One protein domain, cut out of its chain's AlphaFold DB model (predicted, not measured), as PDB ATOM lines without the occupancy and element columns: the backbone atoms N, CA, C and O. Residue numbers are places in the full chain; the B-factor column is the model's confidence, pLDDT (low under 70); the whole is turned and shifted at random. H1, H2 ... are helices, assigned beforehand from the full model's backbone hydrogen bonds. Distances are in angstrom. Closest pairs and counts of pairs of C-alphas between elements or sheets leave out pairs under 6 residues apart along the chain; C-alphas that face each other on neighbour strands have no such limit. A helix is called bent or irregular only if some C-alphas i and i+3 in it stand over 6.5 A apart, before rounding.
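What this domain is: This is residues 6 to 126 of the 126 residues of the protein "Transcriptional regulator WhiB" of Corynebacterium sp. HMSC11E11 (UniProt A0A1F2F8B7). A loose head of short helices has a stalk made of two long helices, H1 and H7, which run opposite ways and cross steeply. H5 is in the middle of the head, with H2, H3, H4, H6 and the unnamed residues 78 to 89 around it, and residues 6 to 12 of H1 stick out at the far end of the stalk. The printed part has 121 residues with seven named helices, H1 to H7 in order along the chain, and no named strand; the class is all helix. It is only just loose, close to compact, with a radius of gyration of the C-alphas of 16.7 A, and its outline is elongated, 56 by 31 by 24 A.

How they stand to each other: H1, residues 6 to 29, touches H7, residues 106 to 125, at a steep tilt of 47 degrees, opposite ways; their closest C-alphas, of Glu 20 and Ala 115, are 4.8 A apart. With residues 27 to 28 alone H1 touches H5, residues 68 to 77, about perpendicular at 77 degrees, closest at Phe 28 and Gln 70, 5.3 A between C-alphas. H2, residues 31 to 36, touches no helix but is near H5, the C-alphas of Trp 34 and Gln 70 being 7.3 A apart. H3, residues 39 to 42, touches residues 61 to 62 of H4, residues 52 to 64, closest at the C-alphas of Cys 40 and Ile 61, 6.7 A. H6, residues 90 to 99, touches no helix but is near H5, with the C-alphas of Leu 76 and Arg 93 6.6 A apart. H7 touches H5 with residues 106 to 110 alone, at a shallow tilt of 31 degrees, opposite ways, closest at the C-alphas of Ala 73 and Trp 106, 4.8 A. H1 and H4 are apart, among others. In H5, H6 and H7 every O i to N i+4 pair is within hydrogen-bond range; the counts are 19 of 20 in H1, 1 of 2 in H2 and 2 of 9 in H4, which has 7 of 10 O i to N i+3 pairs within range, and H3 is too short for an O i to N i+4 pair.

Where its parts are: H1 begins at C-alpha 6 (47.558, -37.873, 8.359) and is 35.0 A long. H4 is 22.4 A long and irregular, C-alphas 61 and 64 being 7.5 A apart; H3 is only just irregular, with C-alphas 39 and 42 7.0 A apart. H7 is 28.9 A long and ends at C-alpha 125 (51.840, -25.977, 24.056).

The domain as a whole: The two C-alphas farthest apart, of Ser 6 and Asp 46, are 56.3 A apart. The printed part has no cut, and the link from H5 to H6, 12 residues, is long. Mean pLDDT of the printed part is 94.0; residues 6 and 8 are under 70.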
ATOM      1  N   SER A   6      46.817 -39.000   8.937       65.88
ATOM      2  CA  SER A   6      47.558 -37.873   8.359       65.88
ATOM      3  C   SER A   6      46.634 -36.856   7.675       65.88
ATOM      4  O   SER A   6      46.790 -35.654   7.887       65.88
ATOM      5  N   ASP A   7      45.634 -37.318   6.917       70.31
ATOM      6  CA  ASP A   7      44.642 -36.432   6.293       70.31
ATOM      7  C   ASP A   7      43.774 -35.724   7.330       70.31
ATOM      8  O   ASP A   7      43.569 -34.518   7.227       70.31
ATOM      9  N   ARG A   8      43.319 -36.434   8.372       67.62
ATOM     10  CA  ARG A   8      42.554 -35.820   9.471       67.62
ATOM     11  C   ARG A   8      43.359 -34.744  10.196       67.62
ATOM     12  O   ARG A   8      42.825 -33.677  10.476       67.62
ATOM     13  N   ASN A   9      44.645 -34.995  10.440       74.12
ATOM     14  CA  ASN A   9      45.528 -34.042  11.109       74.12
ATOM     15  C   ASN A   9      45.818 -32.809  10.227       74.12
ATOM     16  O   ASN A   9      45.932 -31.690  10.723       74.12
ATOM     17  N   ARG A  10      45.882 -32.987   8.899       75.06
ATOM     18  CA  ARG A  10      45.997 -31.876   7.942       75.06
ATOM     19  C   ARG A  10      44.721 -31.036   7.890       75.06
ATOM     20  O   ARG A  10      44.813 -29.815   7.935       75.06
ATOM     21  N   THR A  11      43.551 -31.670   7.837       80.75
ATOM     22  CA  THR A  11      42.256 -30.973   7.816       80.75
ATOM     23  C   THR A  11      42.011 -30.190   9.105       80.75
ATOM     24  O   THR A  11      41.607 -29.035   9.031       80.75
ATOM     25  N   ALA A  12      42.324 -30.769  10.271       78.94
ATOM     26  CA  ALA A  12      42.211 -30.082  11.558       78.94
ATOM     27  C   ALA A  12      43.092 -28.820  11.616       78.94
ATOM     28  O   ALA A  12      42.604 -27.741  11.931       78.94
ATOM     29  N   ARG A  13      44.358 -28.913  11.181       79.31
ATOM     30  CA  ARG A  13      45.261 -27.747  11.110       79.31
ATOM     31  C   ARG A  13      44.767 -26.647  10.170       79.31
ATOM     32  O   ARG A  13      44.999 -25.473  10.438       79.31
ATOM     33  N   VAL A  14      44.133 -27.011   9.054       85.25
ATOM     34  CA  VAL A  14      43.543 -26.031   8.129       85.25
ATOM     35  C   VAL A  14      42.344 -25.338   8.772       85.25
ATOM     36  O   VAL A  14      42.245 -24.119   8.662       85.25
ATOM     37  N   ALA A  15      41.475 -26.078   9.465       86.75
ATOM     38  CA  ALA A  15      40.333 -25.508  10.177       86.75
ATOM     39  C   ALA A  15      40.778 -24.506  11.258       86.75
ATOM     40  O   ALA A  15      40.307 -23.371  11.252       86.75
ATOM     41  N   ASP A  16      41.770 -24.870  12.080       85.00
ATOM     42  CA  ASP A  16      42.329 -23.987  13.116       85.00
ATOM     43  C   ASP A  16      42.898 -22.683  12.529       85.00
ATOM     44  O   ASP A  16      42.737 -21.603  13.097       85.00
ATOM     45  N   LEU A  17      43.579 -22.766  11.379       85.56
ATOM     46  CA  LEU A  17      44.120 -21.591  10.692       85.56
ATOM     47  C   LEU A  17      43.017 -20.684  10.150       85.56
ATOM     48  O   LEU A  17      43.179 -19.469  10.180       85.56
ATOM     49  N   VAL A  18      41.928 -21.248   9.625       90.12
ATOM     50  CA  VAL A  18      40.794 -20.460   9.126       90.12
ATOM     51  C   VAL A  18      40.109 -19.729  10.277       90.12
ATOM     52  O   VAL A  18      39.935 -18.515  10.189       90.12
ATOM     53  N   GLU A  19      39.816 -20.428  11.374       90.25
ATOM     54  CA  GLU A  19      39.171 -19.847  12.556       90.25
ATOM     55  C   GLU A  19      40.015 -18.716  13.165       90.25
ATOM     56  O   GLU A  19      39.529 -17.605  13.382       90.25
ATOM     57  N   GLU A  20      41.316 -18.947  13.362       92.94
ATOM     58  CA  GLU A  20      42.210 -17.917  13.899       92.94
ATOM     59  C   GLU A  20      42.375 -16.723  12.954       92.94
ATOM     60  O   GLU A  20      42.560 -15.597  13.419       92.94
ATOM     61  N   ARG A  21      42.308 -16.934  11.633       93.19
ATOM     62  CA  ARG A  21      42.354 -15.842  10.649       93.19
ATOM     63  C   ARG A  21      41.106 -14.990  10.702       93.19
ATOM     64  O   ARG A  21      41.231 -13.770  10.655       93.19
ATOM     65  N   GLU A  22      39.938 -15.606  10.803       92.88
ATOM     66  CA  GLU A  22      38.674 -14.884  10.900       92.88
ATOM     67  C   GLU A  22      38.613 -14.070  12.194       92.88
ATOM     68  O   GLU A  22      38.397 -12.859  12.138       92.88
ATOM     69  N   ALA A  23      38.947 -14.689  13.331       93.44
ATOM     70  CA  ALA A  23      39.031 -14.010  14.621       93.44
ATOM     71  C   ALA A  23      40.083 -12.887  14.628       93.44
ATOM     72  O   ALA A  23      39.870 -11.817  15.202       93.44
ATOM     73  N   ALA A  24      41.241 -13.101  13.992       94.69
ATOM     74  CA  ALA A  24      42.246 -12.056  13.852       94.69
ATOM     75  C   ALA A  24      41.727 -10.906  12.983       94.69
ATOM     76  O   ALA A  24      41.825  -9.766  13.422       94.69
ATOM     77  N   ALA A  25      41.150 -11.182  11.811       93.81
ATOM     78  CA  ALA A  25      40.629 -10.166  10.897       93.81
ATOM     79  C   ALA A  25      39.510  -9.336  11.538       93.81
ATOM     80  O   ALA A  25      39.477  -8.116  11.371       93.81
ATOM     81  N   ASP A  26      38.646  -9.963  12.337       95.56
ATOM     82  CA  ASP A  26      37.582  -9.256  13.048       95.56
ATOM     83  C   ASP A  26      38.137  -8.217  14.029       95.56
ATOM     84  O   ASP A  26      37.680  -7.076  14.058       95.56
ATOM     85  N   SER A  27      39.245  -8.543  14.705       95.88
ATOM     86  CA  SER A  27      39.934  -7.601  15.596       95.88
ATOM     87  C   SER A  27      40.533  -6.369  14.895       95.88
ATOM     88  O   SER A  27      40.880  -5.400  15.571       95.88
ATOM     89  N   PHE A  28      40.683  -6.389  13.563       97.12
ATOM     90  CA  PHE A  28      41.047  -5.207  12.765       97.12
ATOM     91  C   PHE A  28      39.813  -4.425  12.303       97.12
ATOM     92  O   PHE A  28      39.875  -3.197  12.223       97.12
ATOM     93  N   ARG A  29      38.703  -5.120  12.009       93.38
ATOM     94  CA  ARG A  29      37.448  -4.514  11.538       93.38
ATOM     95  C   ARG A  29      36.710  -3.751  12.630       93.38
ATOM     96  O   ARG A  29      36.133  -2.707  12.330       93.38
ATOM     97  N   ASP A  30      36.756  -4.217  13.879       95.25
ATOM     98  CA  ASP A  30      36.136  -3.508  15.002       95.25
ATOM     99  C   ASP A  30      36.972  -2.294  15.443       95.25
ATOM    100  O   ASP A  30      37.643  -2.266  16.480       95.25
ATOM    101  N   ARG A  31      36.945  -1.257  14.600       95.25
ATOM    102  CA  ARG A  31      37.653   0.003  14.828       95.25
ATOM    103  C   ARG A  31      37.232   0.695  16.109       95.25
ATOM    104  O   ARG A  31      38.083   1.288  16.772       95.25
ATOM    105  N   GLN A  32      35.952   0.628  16.455       95.44
ATOM    106  CA  GLN A  32      35.463   1.267  17.670       95.44
ATOM    107  C   GLN A  32      36.070   0.598  18.901       95.44
ATOM    108  O   GLN A  32      36.523   1.294  19.805       95.44
ATOM    109  N   GLU A  33      36.195  -0.728  18.904       96.62
ATOM    110  CA  GLU A  33      36.824  -1.438  20.010       96.62
ATOM    111  C   GLU A  33      38.340  -1.209  20.070       96.62
ATOM    112  O   GLU A  33      38.869  -0.834  21.122       96.62
ATOM    113  N   TRP A  34      39.093  -1.423  18.983       96.88
ATOM    114  CA  TRP A  34      40.556  -1.370  19.091       96.88
ATOM    115  C   TRP A  34      41.086   0.048  19.339       96.88
ATOM    116  O   TRP A  34      42.069   0.204  20.067       96.88
ATOM    117  N   VAL A  35      40.422   1.099  18.844       96.81
ATOM    118  CA  VAL A  35      40.836   2.489  19.112       96.81
ATOM    119  C   VAL A  35      40.766   2.817  20.607       96.81
ATOM    120  O   VAL A  35      41.643   3.514  21.117       96.81
ATOM    121  N   THR A  36      39.801   2.262  21.350       96.94
ATOM    122  CA  THR A  36      39.681   2.506  22.805       96.94
ATOM    123  C   THR A  36      40.879   1.992  23.607       96.94
ATOM    124  O   THR A  36      41.130   2.467  24.714       96.94
ATOM    125  N   ARG A  37      41.651   1.058  23.038       97.12
ATOM    126  CA  ARG A  37      42.850   0.456  23.639       97.12
ATOM    127  C   ARG A  37      44.151   1.146  23.204       97.12
ATOM    128  O   ARG A  37      45.238   0.704  23.587       97.12
ATOM    129  N   ALA A  38      44.076   2.200  22.389       97.50
ATOM    130  CA  ALA A  38      45.247   2.923  21.911       97.50
ATOM    131  C   ALA A  38      45.905   3.739  23.035       97.50
ATOM    132  O   ALA A  38      45.283   4.601  23.644       97.50
ATOM    133  N   LYS A  39      47.208   3.523  23.263       95.12
ATOM    134  CA  LYS A  39      47.970   4.251  24.296       95.12
ATOM    135  C   LYS A  39      48.055   5.756  24.061       95.12
ATOM    136  O   LYS A  39      48.180   6.510  25.013       95.12
ATOM    137  N   CYS A  40      48.027   6.183  22.801       96.00
ATOM    138  CA  CYS A  40      48.148   7.589  22.432       96.00
ATOM    139  C   CYS A  40      46.833   8.370  22.530       96.00
ATOM    140  O   CYS A  40      46.825   9.555  22.234       96.00
ATOM    141  N   ARG A  41      45.726   7.720  22.916       94.69
ATOM    142  CA  ARG A  41      44.405   8.356  23.008       94.69
ATOM    143  C   ARG A  41      44.370   9.504  24.023       94.69
ATOM    144  O   ARG A  41      43.626  10.454  23.822       94.69
ATOM    145  N   ASP A  42      45.172   9.403  25.079       92.31
ATOM    146  CA  ASP A  42      45.185  10.360  26.190       92.31
ATOM    147  C   ASP A  42      46.373  11.351  26.090       92.31
ATOM    148  O   ASP A  42      46.733  11.997  27.070       92.31
ATOM    149  N   ILE A  43      47.008  11.444  24.913       93.38
ATOM    150  CA  ILE A  43      48.112  12.369  24.597       93.38
ATOM    151  C   ILE A  43      47.574  13.500  23.711       93.38
ATOM    152  O   ILE A  43      46.605  13.296  22.976       93.38
ATOM    153  N   ASP A  44      48.205  14.677  23.760       95.81
ATOM    154  CA  ASP A  44      47.906  15.776  22.839       95.81
ATOM    155  C   ASP A  44      48.044  15.300  21.374       95.81
ATOM    156  O   ASP A  44      49.115  14.814  20.985       95.81
ATOM    157  N   PRO A  45      46.987  15.411  20.544       93.44
ATOM    158  CA  PRO A  45      47.041  15.018  19.143       93.44
ATOM    159  C   PRO A  45      48.215  15.635  18.380       93.44
ATOM    160  O   PRO A  45      48.803  14.954  17.535       93.44
ATOM    161  N   ASP A  46      48.607  16.873  18.689       96.25
ATOM    162  CA  ASP A  46      49.674  17.576  17.972       96.25
ATOM    163  C   ASP A  46      51.034  16.866  18.095       96.25
ATOM    164  O   ASP A  46      51.854  16.933  17.172       96.25
ATOM    165  N   GLU A  47      51.252  16.076  19.156       96.19
ATOM    166  CA  GLU A  47      52.452  15.243  19.302       96.19
ATOM    167  C   GLU A  47      52.563  14.161  18.213       96.19
ATOM    168  O   GLU A  47      53.668  13.754  17.844       96.19
ATOM    169  N   LEU A  48      51.438  13.704  17.650       97.06
ATOM    170  CA  LEU A  48      51.411  12.700  16.582       97.06
ATOM    171  C   LEU A  48      51.482  13.314  15.178       97.06
ATOM    172  O   LEU A  48      51.877  12.621  14.238       97.06
ATOM    173  N   PHE A  49      51.148  14.596  15.019       97.00
ATOM    174  CA  PHE A  49      51.115  15.297  13.725       97.00
ATOM    175  C   PHE A  49      52.336  16.200  13.475       97.00
ATOM    176  O   PHE A  49      52.333  17.058  12.589       97.00
ATOM    177  N   VAL A  50      53.435  15.953  14.193       97.12
ATOM    178  CA  VAL A  50      54.735  16.603  13.969       97.12
ATOM    179  C   VAL A  50      55.321  16.301  12.580       97.12
ATOM    180  O   VAL A  50      54.981  15.311  11.928       97.12
ATOM    181  N   ARG A  51      56.269  17.131  12.121       95.50
ATOM    182  CA  ARG A  51      56.893  17.021  10.788       95.50
ATOM    183  C   ARG A  51      58.351  16.562  10.838       95.50
ATOM    184  O   ARG A  51      59.062  16.733  11.827       95.50
ATOM    185  N   GLY A  52      58.826  16.015   9.719       95.50
ATOM    186  CA  GLY A  52      60.243  15.723   9.503       95.50
ATOM    187  C   GLY A  52      60.825  14.738  10.520       95.50
ATOM    188  O   GLY A  52      60.251  13.682  10.788       95.50
ATOM    189  N   ALA A  53      61.996  15.061  11.071       95.88
ATOM    190  CA  ALA A  53      62.710  14.173  11.989       95.88
ATOM    191  C   ALA A  53      61.959  13.921  13.311       95.88
ATOM    192  O   ALA A  53      62.108  12.834  13.877       95.88
ATOM    193  N   ALA A  54      61.111  14.859  13.756       97.56
ATOM    194  CA  ALA A  54      60.328  14.739  14.990       97.56
ATOM    195  C   ALA A  54      59.364  13.538  14.964       97.56
ATOM    196  O   ALA A  54      59.108  12.927  16.000       97.56
ATOM    197  N   GLN A  55      58.927  13.094  13.778       97.94
ATOM    198  CA  GLN A  55      58.079  11.903  13.646       97.94
ATOM    199  C   GLN A  55      58.741  10.632  14.189       97.94
ATOM    200  O   GLN A  55      58.050   9.708  14.606       97.94
ATOM    201  N   ARG A  56      60.081  10.562  14.216       96.56
ATOM    202  CA  ARG A  56      60.789   9.410  14.797       96.56
ATOM    203  C   ARG A  56      60.615   9.342  16.310       96.56
ATOM    204  O   ARG A  56      60.526   8.243  16.842       96.56
ATOM    205  N   GLN A  57      60.570  10.493  16.982       96.44
ATOM    206  CA  GLN A  57      60.327  10.566  18.422       96.44
ATOM    207  C   GLN A  57      58.860  10.257  18.723       96.44
ATOM    208  O   GLN A  57      58.587   9.388  19.545       96.44
ATOM    209  N   ALA A  58      57.929  10.848  17.970       96.75
ATOM    210  CA  ALA A  58      56.503  10.550  18.099       96.75
ATOM    211  C   ALA A  58      56.182   9.059  17.861       96.75
ATOM    212  O   ALA A  58      55.394   8.462  18.588       96.75
ATOM    213  N   ALA A  59      56.864   8.390  16.920       96.88
ATOM    214  CA  ALA A  59      56.709   6.948  16.686       96.88
ATOM    215  C   ALA A  59      57.036   6.069  17.907       96.88
ATOM    216  O   ALA A  59      56.518   4.952  18.006       96.88
ATOM    217  N   VAL A  60      57.841   6.560  18.857       96.25
ATOM    218  CA  VAL A  60      58.172   5.831  20.093       96.25
ATOM    219  C   VAL A  60      56.945   5.649  20.986       96.25
ATOM    220  O   VAL A  60      56.837   4.607  21.636       96.25
ATOM    221  N   ILE A  61      55.983   6.579  20.955       94.81
ATOM    222  CA  ILE A  61      54.707   6.478  21.688       94.81
ATOM    223  C   ILE A  61      54.008   5.149  21.365       94.81
ATOM    224  O   ILE A  61      53.443   4.479  22.234       94.81
ATOM    225  N   CYS A  62      54.107   4.699  20.112       96.25
ATOM    226  CA  CYS A  62      53.464   3.478  19.650       96.25
ATOM    227  C   CYS A  62      54.202   2.181  20.039       96.25
ATOM    228  O   CYS A  62      53.615   1.111  19.876       96.25
ATOM    229  N   ARG A  63      55.451   2.224  20.545       90.75
ATOM    230  CA  ARG A  63      56.354   1.054  20.693       90.75
ATOM    231  C   ARG A  63      55.746  -0.119  21.468       90.75
ATOM    232  O   ARG A  63      56.044  -1.270  21.168       90.75
ATOM    233  N   HIS A  64      54.894   0.166  22.447       91.50
ATOM    234  CA  HIS A  64      54.208  -0.845  23.258       91.50
ATOM    235  C   HIS A  64      52.685  -0.673  23.219       91.50
ATOM    236  O   HIS A  64      52.005  -1.004  24.193       91.50
ATOM    237  N   CYS A  65      52.150  -0.066  22.157       97.00
ATOM    238  CA  CYS A  65      50.712   0.082  21.979       97.00
ATOM    239  C   CYS A  65      50.112  -1.282  21.589       97.00
ATOM    240  O   CYS A  65      50.570  -1.870  20.607       97.00
ATOM    241  N   PRO A  66      49.105  -1.801  22.320       96.44
ATOM    242  CA  PRO A  66      48.550  -3.134  22.058       96.44
ATOM    243  C   PRO A  66      47.856  -3.233  20.695       96.44
ATOM    244  O   PRO A  66      47.682  -4.329  20.176       96.44
ATOM    245  N   VAL A  67      47.491  -2.088  20.111       97.75
ATOM    246  CA  VAL A  67      46.774  -1.982  18.835       97.75
ATOM    247  C   VAL A  67      47.642  -1.406  17.714       97.75
ATOM    248  O   VAL A  67      47.146  -0.823  16.751       97.75
ATOM    249  N   VAL A  68      48.972  -1.524  17.842       97.94
ATOM    250  CA  VAL A  68      49.931  -0.968  16.872       97.94
ATOM    251  C   VAL A  68      49.726  -1.528  15.463       97.94
ATOM    252  O   VAL A  68      49.860  -0.778  14.499       97.94
ATOM    253  N   LEU A  69      49.372  -2.812  15.336       98.06
ATOM    254  CA  LEU A  69      49.134  -3.450  14.040       98.06
ATOM    255  C   LEU A  69      47.801  -3.008  13.437       98.06
ATOM    256  O   LEU A  69      47.771  -2.685  12.256       98.06
ATOM    257  N   GLN A  70      46.739  -2.915  14.238       98.62
ATOM    258  CA  GLN A  70      45.430  -2.427  13.802       98.62
ATOM    259  C   GLN A  70      45.522  -0.985  13.302       98.62
ATOM    260  O   GLN A  70      45.133  -0.691  12.177       98.62
ATOM    261  N   CYS A  71      46.148  -0.109  14.090       98.38
ATOM    262  CA  CYS A  71      46.379   1.285  13.714       98.38
ATOM    263  C   CYS A  71      47.256   1.408  12.455       98.38
ATOM    264  O   CYS A  71      47.015   2.264  11.606       98.38
ATOM    265  N   ARG A  72      48.268   0.542  12.309       98.31
ATOM    266  CA  ARG A  72      49.120   0.502  11.114       98.31
ATOM    267  C   ARG A  72      48.345   0.064   9.875       98.31
ATOM    268  O   ARG A  72      48.512   0.687   8.833       98.31
ATOM    269  N   ALA A  73      47.548  -0.996   9.991       98.50
ATOM    270  CA  ALA A  73      46.710  -1.505   8.915       98.50
ATOM    271  C   ALA A  73      45.735  -0.429   8.442       98.50
ATOM    272  O   ALA A  73      45.774  -0.054   7.276       98.50
ATOM    273  N   ASP A  74      44.977   0.160   9.373       98.50
ATOM    274  CA  ASP A  74      44.002   1.210   9.077       98.50
ATOM    275  C   ASP A  74      44.654   2.400   8.356       98.50
ATOM    276  O   ASP A  74      44.142   2.870   7.343       98.50
ATOM    277  N   ALA A  75      45.833   2.845   8.799       98.50
ATOM    278  CA  ALA A  75      46.532   3.949   8.148       98.50
ATOM    279  C   ALA A  75      47.062   3.613   6.743       98.50
ATOM    280  O   ALA A  75      47.145   4.504   5.895       98.50
ATOM    281  N   LEU A  76      47.459   2.361   6.494       98.69
ATOM    282  CA  LEU A  76      47.944   1.915   5.186       98.69
ATOM    283  C   LEU A  76      46.782   1.689   4.208       98.69
ATOM    284  O   LEU A  76      46.845   2.194   3.088       98.69
ATOM    285  N   ASP A  77      45.715   1.021   4.652       98.31
ATOM    286  CA  ASP A  77      44.504   0.762   3.863       98.31
ATOM    287  C   ASP A  77      43.817   2.069   3.450       98.31
ATOM    288  O   ASP A  77      43.484   2.265   2.282       98.31
ATOM    289  N   ASN A  78      43.705   3.026   4.378       98.19
ATOM    290  CA  ASN A  78      43.124   4.345   4.107       98.19
ATOM    291  C   ASN A  78      44.122   5.348   3.501       98.19
ATOM    292  O   ASN A  78      43.777   6.513   3.305       98.19
ATOM    293  N   ARG A  79      45.367   4.932   3.226       97.88
ATOM    294  CA  ARG A  79      46.437   5.780   2.668       97.88
ATOM    295  C   ARG A  79      46.603   7.116   3.405       97.88
ATOM    296  O   ARG A  79      46.792   8.159   2.782       97.88
ATOM    297  N   VAL A  80      46.561   7.079   4.735       98.12
ATOM    298  CA  VAL A  80      46.617   8.281   5.575       98.12
ATOM    299  C   VAL A  80      47.919   9.047   5.339       98.12
ATOM    300  O   VAL A  80      49.024   8.525   5.540       98.12
ATOM    301  N   GLU A  81      47.777  10.309   4.942       97.06
ATOM    302  CA  GLU A  81      48.876  11.128   4.429       97.06
ATOM    303  C   GLU A  81      49.802  11.660   5.528       97.06
ATOM    304  O   GLU A  81      51.024  11.606   5.375       97.06
ATOM    305  N   PHE A  82      49.234  12.109   6.652       97.44
ATOM    306  CA  PHE A  82      49.951  12.885   7.665       97.44
ATOM    307  C   PHE A  82      50.090  12.179   9.009       97.44
ATOM    308  O   PHE A  82      49.306  11.296   9.360       97.44
ATOM    309  N   GLY A  83      51.103  12.597   9.766       97.38
ATOM    310  CA  GLY A  83      51.313  12.191  11.153       97.38
ATOM    311  C   GLY A  83      51.846  10.770  11.319       97.38
ATOM    312  O   GLY A  83      52.137  10.054  10.352       97.38
ATOM    313  N   VAL A  84      52.001  10.365  12.572       98.31
ATOM    314  CA  VAL A  84      52.500   9.056  12.992       98.31
ATOM    315  C   VAL A  84      51.339   8.118  13.286       98.31
ATOM    316  O   VAL A  84      50.478   8.411  14.106       98.31
ATOM    317  N   TRP A  85      51.362   6.947  12.651       98.19
ATOM    318  CA  TRP A  85      50.319   5.929  12.787       98.19
ATOM    319  C   TRP A  85      50.952   4.553  12.922       98.19
ATOM    320  O   TRP A  85      51.858   4.215  12.158       98.19
ATOM    321  N   GLY A  86      50.511   3.756  13.897       97.75
ATOM    322  CA  GLY A  86      50.998   2.385  14.079       97.75
ATOM    323  C   GLY A  86      52.525   2.278  14.211       97.75
ATOM    324  O   GLY A  86      53.136   1.315  13.732       97.75
ATOM    325  N   GLY A  87      53.159   3.296  14.804       97.56
ATOM    326  CA  GLY A  87      54.615   3.404  14.948       97.56
ATOM    327  C   GLY A  87      55.375   3.696  13.652       97.56
ATOM    328  O   GLY A  87      56.587   3.502  13.613       97.56
ATOM    329  N   LEU A  88      54.690   4.133  12.593       98.25
ATOM    330  CA  LEU A  88      55.296   4.502  11.319       98.25
ATOM    331  C   LEU A  88      55.196   6.005  11.077       98.25
ATOM    332  O   LEU A  88      54.124   6.605  11.178       98.25
ATOM    333  N   THR A  89      56.317   6.584  10.658       98.56
ATOM    334  CA  THR A  89      56.364   7.919  10.048       98.56
ATOM    335  C   THR A  89      55.671   7.911   8.685       98.56
ATOM    336  O   THR A  89      55.549   6.861   8.044       98.56
ATOM    337  N   GLU A  90      55.282   9.080   8.179       98.44
ATOM    338  CA  GLU A  90      54.651   9.183   6.856       98.44
ATOM    339  C   GLU A  90      55.543   8.601   5.753       98.44
ATOM    340  O   GLU A  90      55.090   7.878   4.867       98.44
ATOM    341  N   ARG A  91      56.853   8.876   5.830       98.19
ATOM    342  CA  ARG A  91      57.835   8.371   4.866       98.19
ATOM    343  C   ARG A  91      57.907   6.845   4.886       98.19
ATOM    344  O   ARG A  91      58.034   6.248   3.821       98.19
ATOM    345  N   GLN A  92      57.827   6.233   6.067       98.38
ATOM    346  CA  GLN A  92      57.816   4.776   6.206       98.38
ATOM    347  C   GLN A  92      56.528   4.173   5.642       98.38
ATOM    348  O   GLN A  92      56.617   3.210   4.890       98.38
ATOM    349  N   ARG A  93      55.353   4.770   5.903       98.38
ATOM    350  CA  ARG A  93      54.094   4.314   5.284       98.38
ATOM    351  C   ARG A  93      54.149   4.395   3.761       98.38
ATOM    352  O   ARG A  93      53.850   3.419   3.082       98.38
ATOM    353  N   ARG A  94      54.616   5.523   3.213       98.44
ATOM    354  CA  ARG A  94      54.802   5.680   1.760       98.44
ATOM    355  C   ARG A  94      55.790   4.662   1.184       98.44
ATOM    356  O   ARG A  94      55.612   4.255   0.045       98.44
ATOM    357  N   ALA A  95      56.841   4.296   1.920       98.44
ATOM    358  CA  ALA A  95      57.778   3.256   1.495       98.44
ATOM    359  C   ALA A  95      57.106   1.878   1.467       98.44
ATOM    360  O   ALA A  95      57.122   1.245   0.420       98.44
ATOM    361  N   MET A  96      56.406   1.489   2.540       98.31
ATOM    362  CA  MET A  96      55.683   0.212   2.599       98.31
ATOM    363  C   MET A  96      54.662   0.063   1.468       98.31
ATOM    364  O   MET A  96      54.618  -0.980   0.830       98.31
ATOM    365  N   LEU A  97      53.890   1.112   1.160       98.44
ATOM    366  CA  LEU A  97      52.924   1.079   0.053       98.44
ATOM    367  C   LEU A  97      53.580   0.942  -1.334       98.44
ATOM    368  O   LEU A  97      52.938   0.454  -2.257       98.44
ATOM    369  N   ARG A  98      54.833   1.389  -1.505       98.25
ATOM    370  CA  ARG A  98      55.589   1.208  -2.759       98.25
ATOM    371  C   ARG A  98      56.276  -0.149  -2.846       98.25
ATOM    372  O   ARG A  98      56.427  -0.665  -3.944       98.25
ATOM    373  N   GLU A  99      56.741  -0.668  -1.715       98.19
ATOM    374  CA  GLU A  99      57.433  -1.959  -1.618       98.19
ATOM    375  C   GLU A  99      56.461  -3.139  -1.710       98.19
ATOM    376  O   GLU A  99      56.855  -4.198  -2.189       98.19
ATOM    377  N   HIS A 100      55.202  -2.933  -1.311       97.69
ATOM    378  CA  HIS A 100      54.146  -3.947  -1.299       97.69
ATOM    379  C   HIS A 100      52.912  -3.537  -2.124       97.69
ATOM    380  O   HIS A 100      51.813  -3.414  -1.571       97.69
ATOM    381  N   PRO A 101      53.054  -3.279  -3.438       97.25
ATOM    382  CA  PRO A 101      51.923  -2.909  -4.291       97.25
ATOM    383  C   PRO A 101      50.881  -4.031  -4.434       97.25
ATOM    384  O   PRO A 101      49.745  -3.763  -4.818       97.25
ATOM    385  N   GLU A 102      51.254  -5.278  -4.139       97.62
ATOM    386  CA  GLU A 102      50.391  -6.459  -4.181       97.62
ATOM    387  C   GLU A 102      49.406  -6.552  -3.007       97.62
ATOM    388  O   GLU A 102      48.417  -7.283  -3.093       97.62
ATOM    389  N   VAL A 103      49.661  -5.841  -1.903       98.06
ATOM    390  CA  VAL A 103      48.820  -5.912  -0.702       98.06
ATOM    391  C   VAL A 103      47.609  -4.998  -0.867       98.06
ATOM    392  O   VAL A 103      47.718  -3.775  -0.819       98.06
ATOM    393  N   THR A 104      46.435  -5.605  -1.041       96.38
ATOM    394  CA  THR A 104      45.152  -4.900  -1.204       96.38
ATOM    395  C   THR A 104      44.410  -4.653   0.111       96.38
ATOM    396  O   THR A 104      43.534  -3.795   0.151       96.38
ATOM    397  N   SER A 105      44.756  -5.399   1.166       97.56
ATOM    398  CA  SER A 105      44.188  -5.296   2.514       97.56
ATOM    399  C   SER A 105      45.281  -5.586   3.541       97.56
ATOM    400  O   SER A 105      45.719  -6.728   3.724       97.56
ATOM    401  N   TRP A 106      45.757  -4.540   4.208       98.06
ATOM    402  CA  TRP A 106      46.742  -4.639   5.278       98.06
ATOM    403  C   TRP A 106      46.139  -5.261   6.535       98.06
ATOM    404  O   TRP A 106      46.848  -5.967   7.256       98.06
ATOM    405  N   ALA A 107      44.841  -5.058   6.772       97.62
ATOM    406  CA  ALA A 107      44.102  -5.770   7.808       97.62
ATOM    407  C   ALA A 107      44.210  -7.295   7.628       97.62
ATOM    408  O   ALA A 107      44.647  -7.989   8.549       97.62
ATOM    409  N   ASP A 108      43.919  -7.815   6.431       97.25
ATOM    410  CA  ASP A 108      44.004  -9.257   6.156       97.25
ATOM    411  C   ASP A 108      45.448  -9.767   6.178       97.25
ATOM    412  O   ASP A 108      45.715 -10.871   6.666       97.25
ATOM    413  N   TYR A 109      46.394  -8.957   5.693       97.62
ATOM    414  CA  TYR A 109      47.822  -9.268   5.732       97.62
ATOM    415  C   TYR A 109      48.311  -9.506   7.169       97.62
ATOM    416  O   TYR A 109      48.895 -10.553   7.466       97.62
ATOM    417  N   TYR A 110      48.041  -8.573   8.089       97.62
ATOM    418  CA  TYR A 110      48.444  -8.729   9.488       97.62
ATOM    419  C   TYR A 110      47.605  -9.779  10.224       97.62
ATOM    420  O   TYR A 110      48.153 -10.510  11.051       97.62
ATOM    421  N   ALA A 111      46.314  -9.918   9.909       97.00
ATOM    422  CA  ALA A 111      45.474 -10.975  10.466       97.00
ATOM    423  C   ALA A 111      46.025 -12.370  10.139       97.00
ATOM    424  O   ALA A 111      46.121 -13.220  11.025       97.00
ATOM    425  N   ALA A 112      46.471 -12.593   8.898       95.25
ATOM    426  CA  ALA A 112      47.089 -13.852   8.492       95.25
ATOM    427  C   ALA A 112      48.376 -14.152   9.281       95.25
ATOM    428  O   ALA A 112      48.585 -15.289   9.710       95.25
ATOM    429  N   GLN A 113      49.213 -13.138   9.527       95.75
ATOM    430  CA  GLN A 113      50.423 -13.284  10.344       95.75
ATOM    431  C   GLN A 113      50.097 -13.633  11.801       95.75
ATOM    432  O   GLN A 113      50.698 -14.553  12.358       95.75
ATOM    433  N   ILE A 114      49.133 -12.933  12.411       95.88
ATOM    434  CA  ILE A 114      48.701 -13.181  13.794       95.88
ATOM    435  C   ILE A 114      48.127 -14.590  13.934       95.88
ATOM    436  O   ILE A 114      48.504 -15.318  14.853       95.88
ATOM    437  N   ALA A 115      47.252 -14.999  13.020       95.00
ATOM    438  CA  ALA A 115      46.655 -16.327  13.044       95.00
ATOM    439  C   ALA A 115      47.717 -17.428  12.945       95.00
ATOM    440  O   ALA A 115      47.734 -18.353  13.759       95.00
ATOM    441  N   ALA A 116      48.668 -17.289  12.015       93.00
ATOM    442  CA  ALA A 116      49.778 -18.227  11.878       93.00
ATOM    443  C   ALA A 116      50.617 -18.317  13.167       93.00
ATOM    444  O   ALA A 116      50.978 -19.416  13.598       93.00
ATOM    445  N   GLN A 117      50.886 -17.183  13.822       93.56
ATOM    446  CA  GLN A 117      51.596 -17.146  15.104       93.56
ATOM    447  C   GLN A 117      50.813 -17.847  16.222       93.56
ATOM    448  O   GLN A 117      51.397 -18.645  16.959       93.56
ATOM    449  N   ARG A 118      49.505 -17.591  16.343       94.44
ATOM    450  CA  ARG A 118      48.646 -18.201  17.371       94.44
ATOM    451  C   ARG A 118      48.526 -19.708  17.198       94.44
ATOM    452  O   ARG A 118      48.705 -20.438  18.172       94.44
ATOM    453  N   VAL A 119      48.310 -20.185  15.972       91.19
ATOM    454  CA  VAL A 119      48.284 -21.625  15.674       91.19
ATOM    455  C   VAL A 119      49.630 -22.270  16.006       91.19
ATOM    456  O   VAL A 119      49.669 -23.286  16.702       91.19
ATOM    457  N   ALA A 120      50.746 -21.653  15.606       90.69
ATOM    458  CA  ALA A 120      52.077 -22.154  15.947       90.69
ATOM    459  C   ALA A 120      52.320 -22.187  17.468       90.69
ATOM    460  O   ALA A 120      52.941 -23.119  17.978       90.69
ATOM    461  N   GLN A 121      51.819 -21.197  18.212       91.75
ATOM    462  CA  GLN A 121      51.920 -21.153  19.670       91.75
ATOM    463  C   GLN A 121      51.067 -22.234  20.350       91.75
ATOM    464  O   GLN A 121      51.548 -22.847  21.302       91.75
ATOM    465  N   LYS A 122      49.840 -22.490  19.872       88.69
ATOM    466  CA  LYS A 122      48.988 -23.588  20.365       88.69
ATOM    467  C   LYS A 122      49.667 -24.940  20.151       88.69
ATOM    468  O   LYS A 122      49.788 -25.707  21.097       88.69
ATOM    469  N   ALA A 123      50.203 -25.181  18.955       86.62
ATOM    470  CA  ALA A 123      50.889 -26.429  18.622       86.62
ATOM    471  C   ALA A 123      52.154 -26.688  19.460       86.62
ATOM    472  O   ALA A 123      52.517 -27.836  19.661       86.62
ATOM    473  N   ARG A 124      52.834 -25.640  19.949       89.69
ATOM    474  CA  ARG A 124      53.992 -25.776  20.858       89.69
ATOM    475  C   ARG A 124      53.605 -26.086  22.306       89.69
ATOM    476  O   ARG A 124      54.472 -26.467  23.083       89.69
ATOM    477  N   ARG A 125      52.359 -25.797  22.690       86.94
ATOM    478  CA  ARG A 125      51.840 -25.977  24.056       86.94
ATOM    479  C   ARG A 125      51.092 -27.300  24.240       86.94
ATOM    480  O   ARG A 125      50.859 -27.668  25.387       86.94
ATOM    481  N   ALA A 126      50.683 -27.934  23.144       76.00
ATOM    482  CA  ALA A 126      50.063 -29.255  23.100       76.00
ATOM    483  C   ALA A 126      51.134 -30.349  23.033       76.00
ATOM    484  O   ALA A 126      50.902 -31.415  23.643       76.00
TER     485      ALA A 126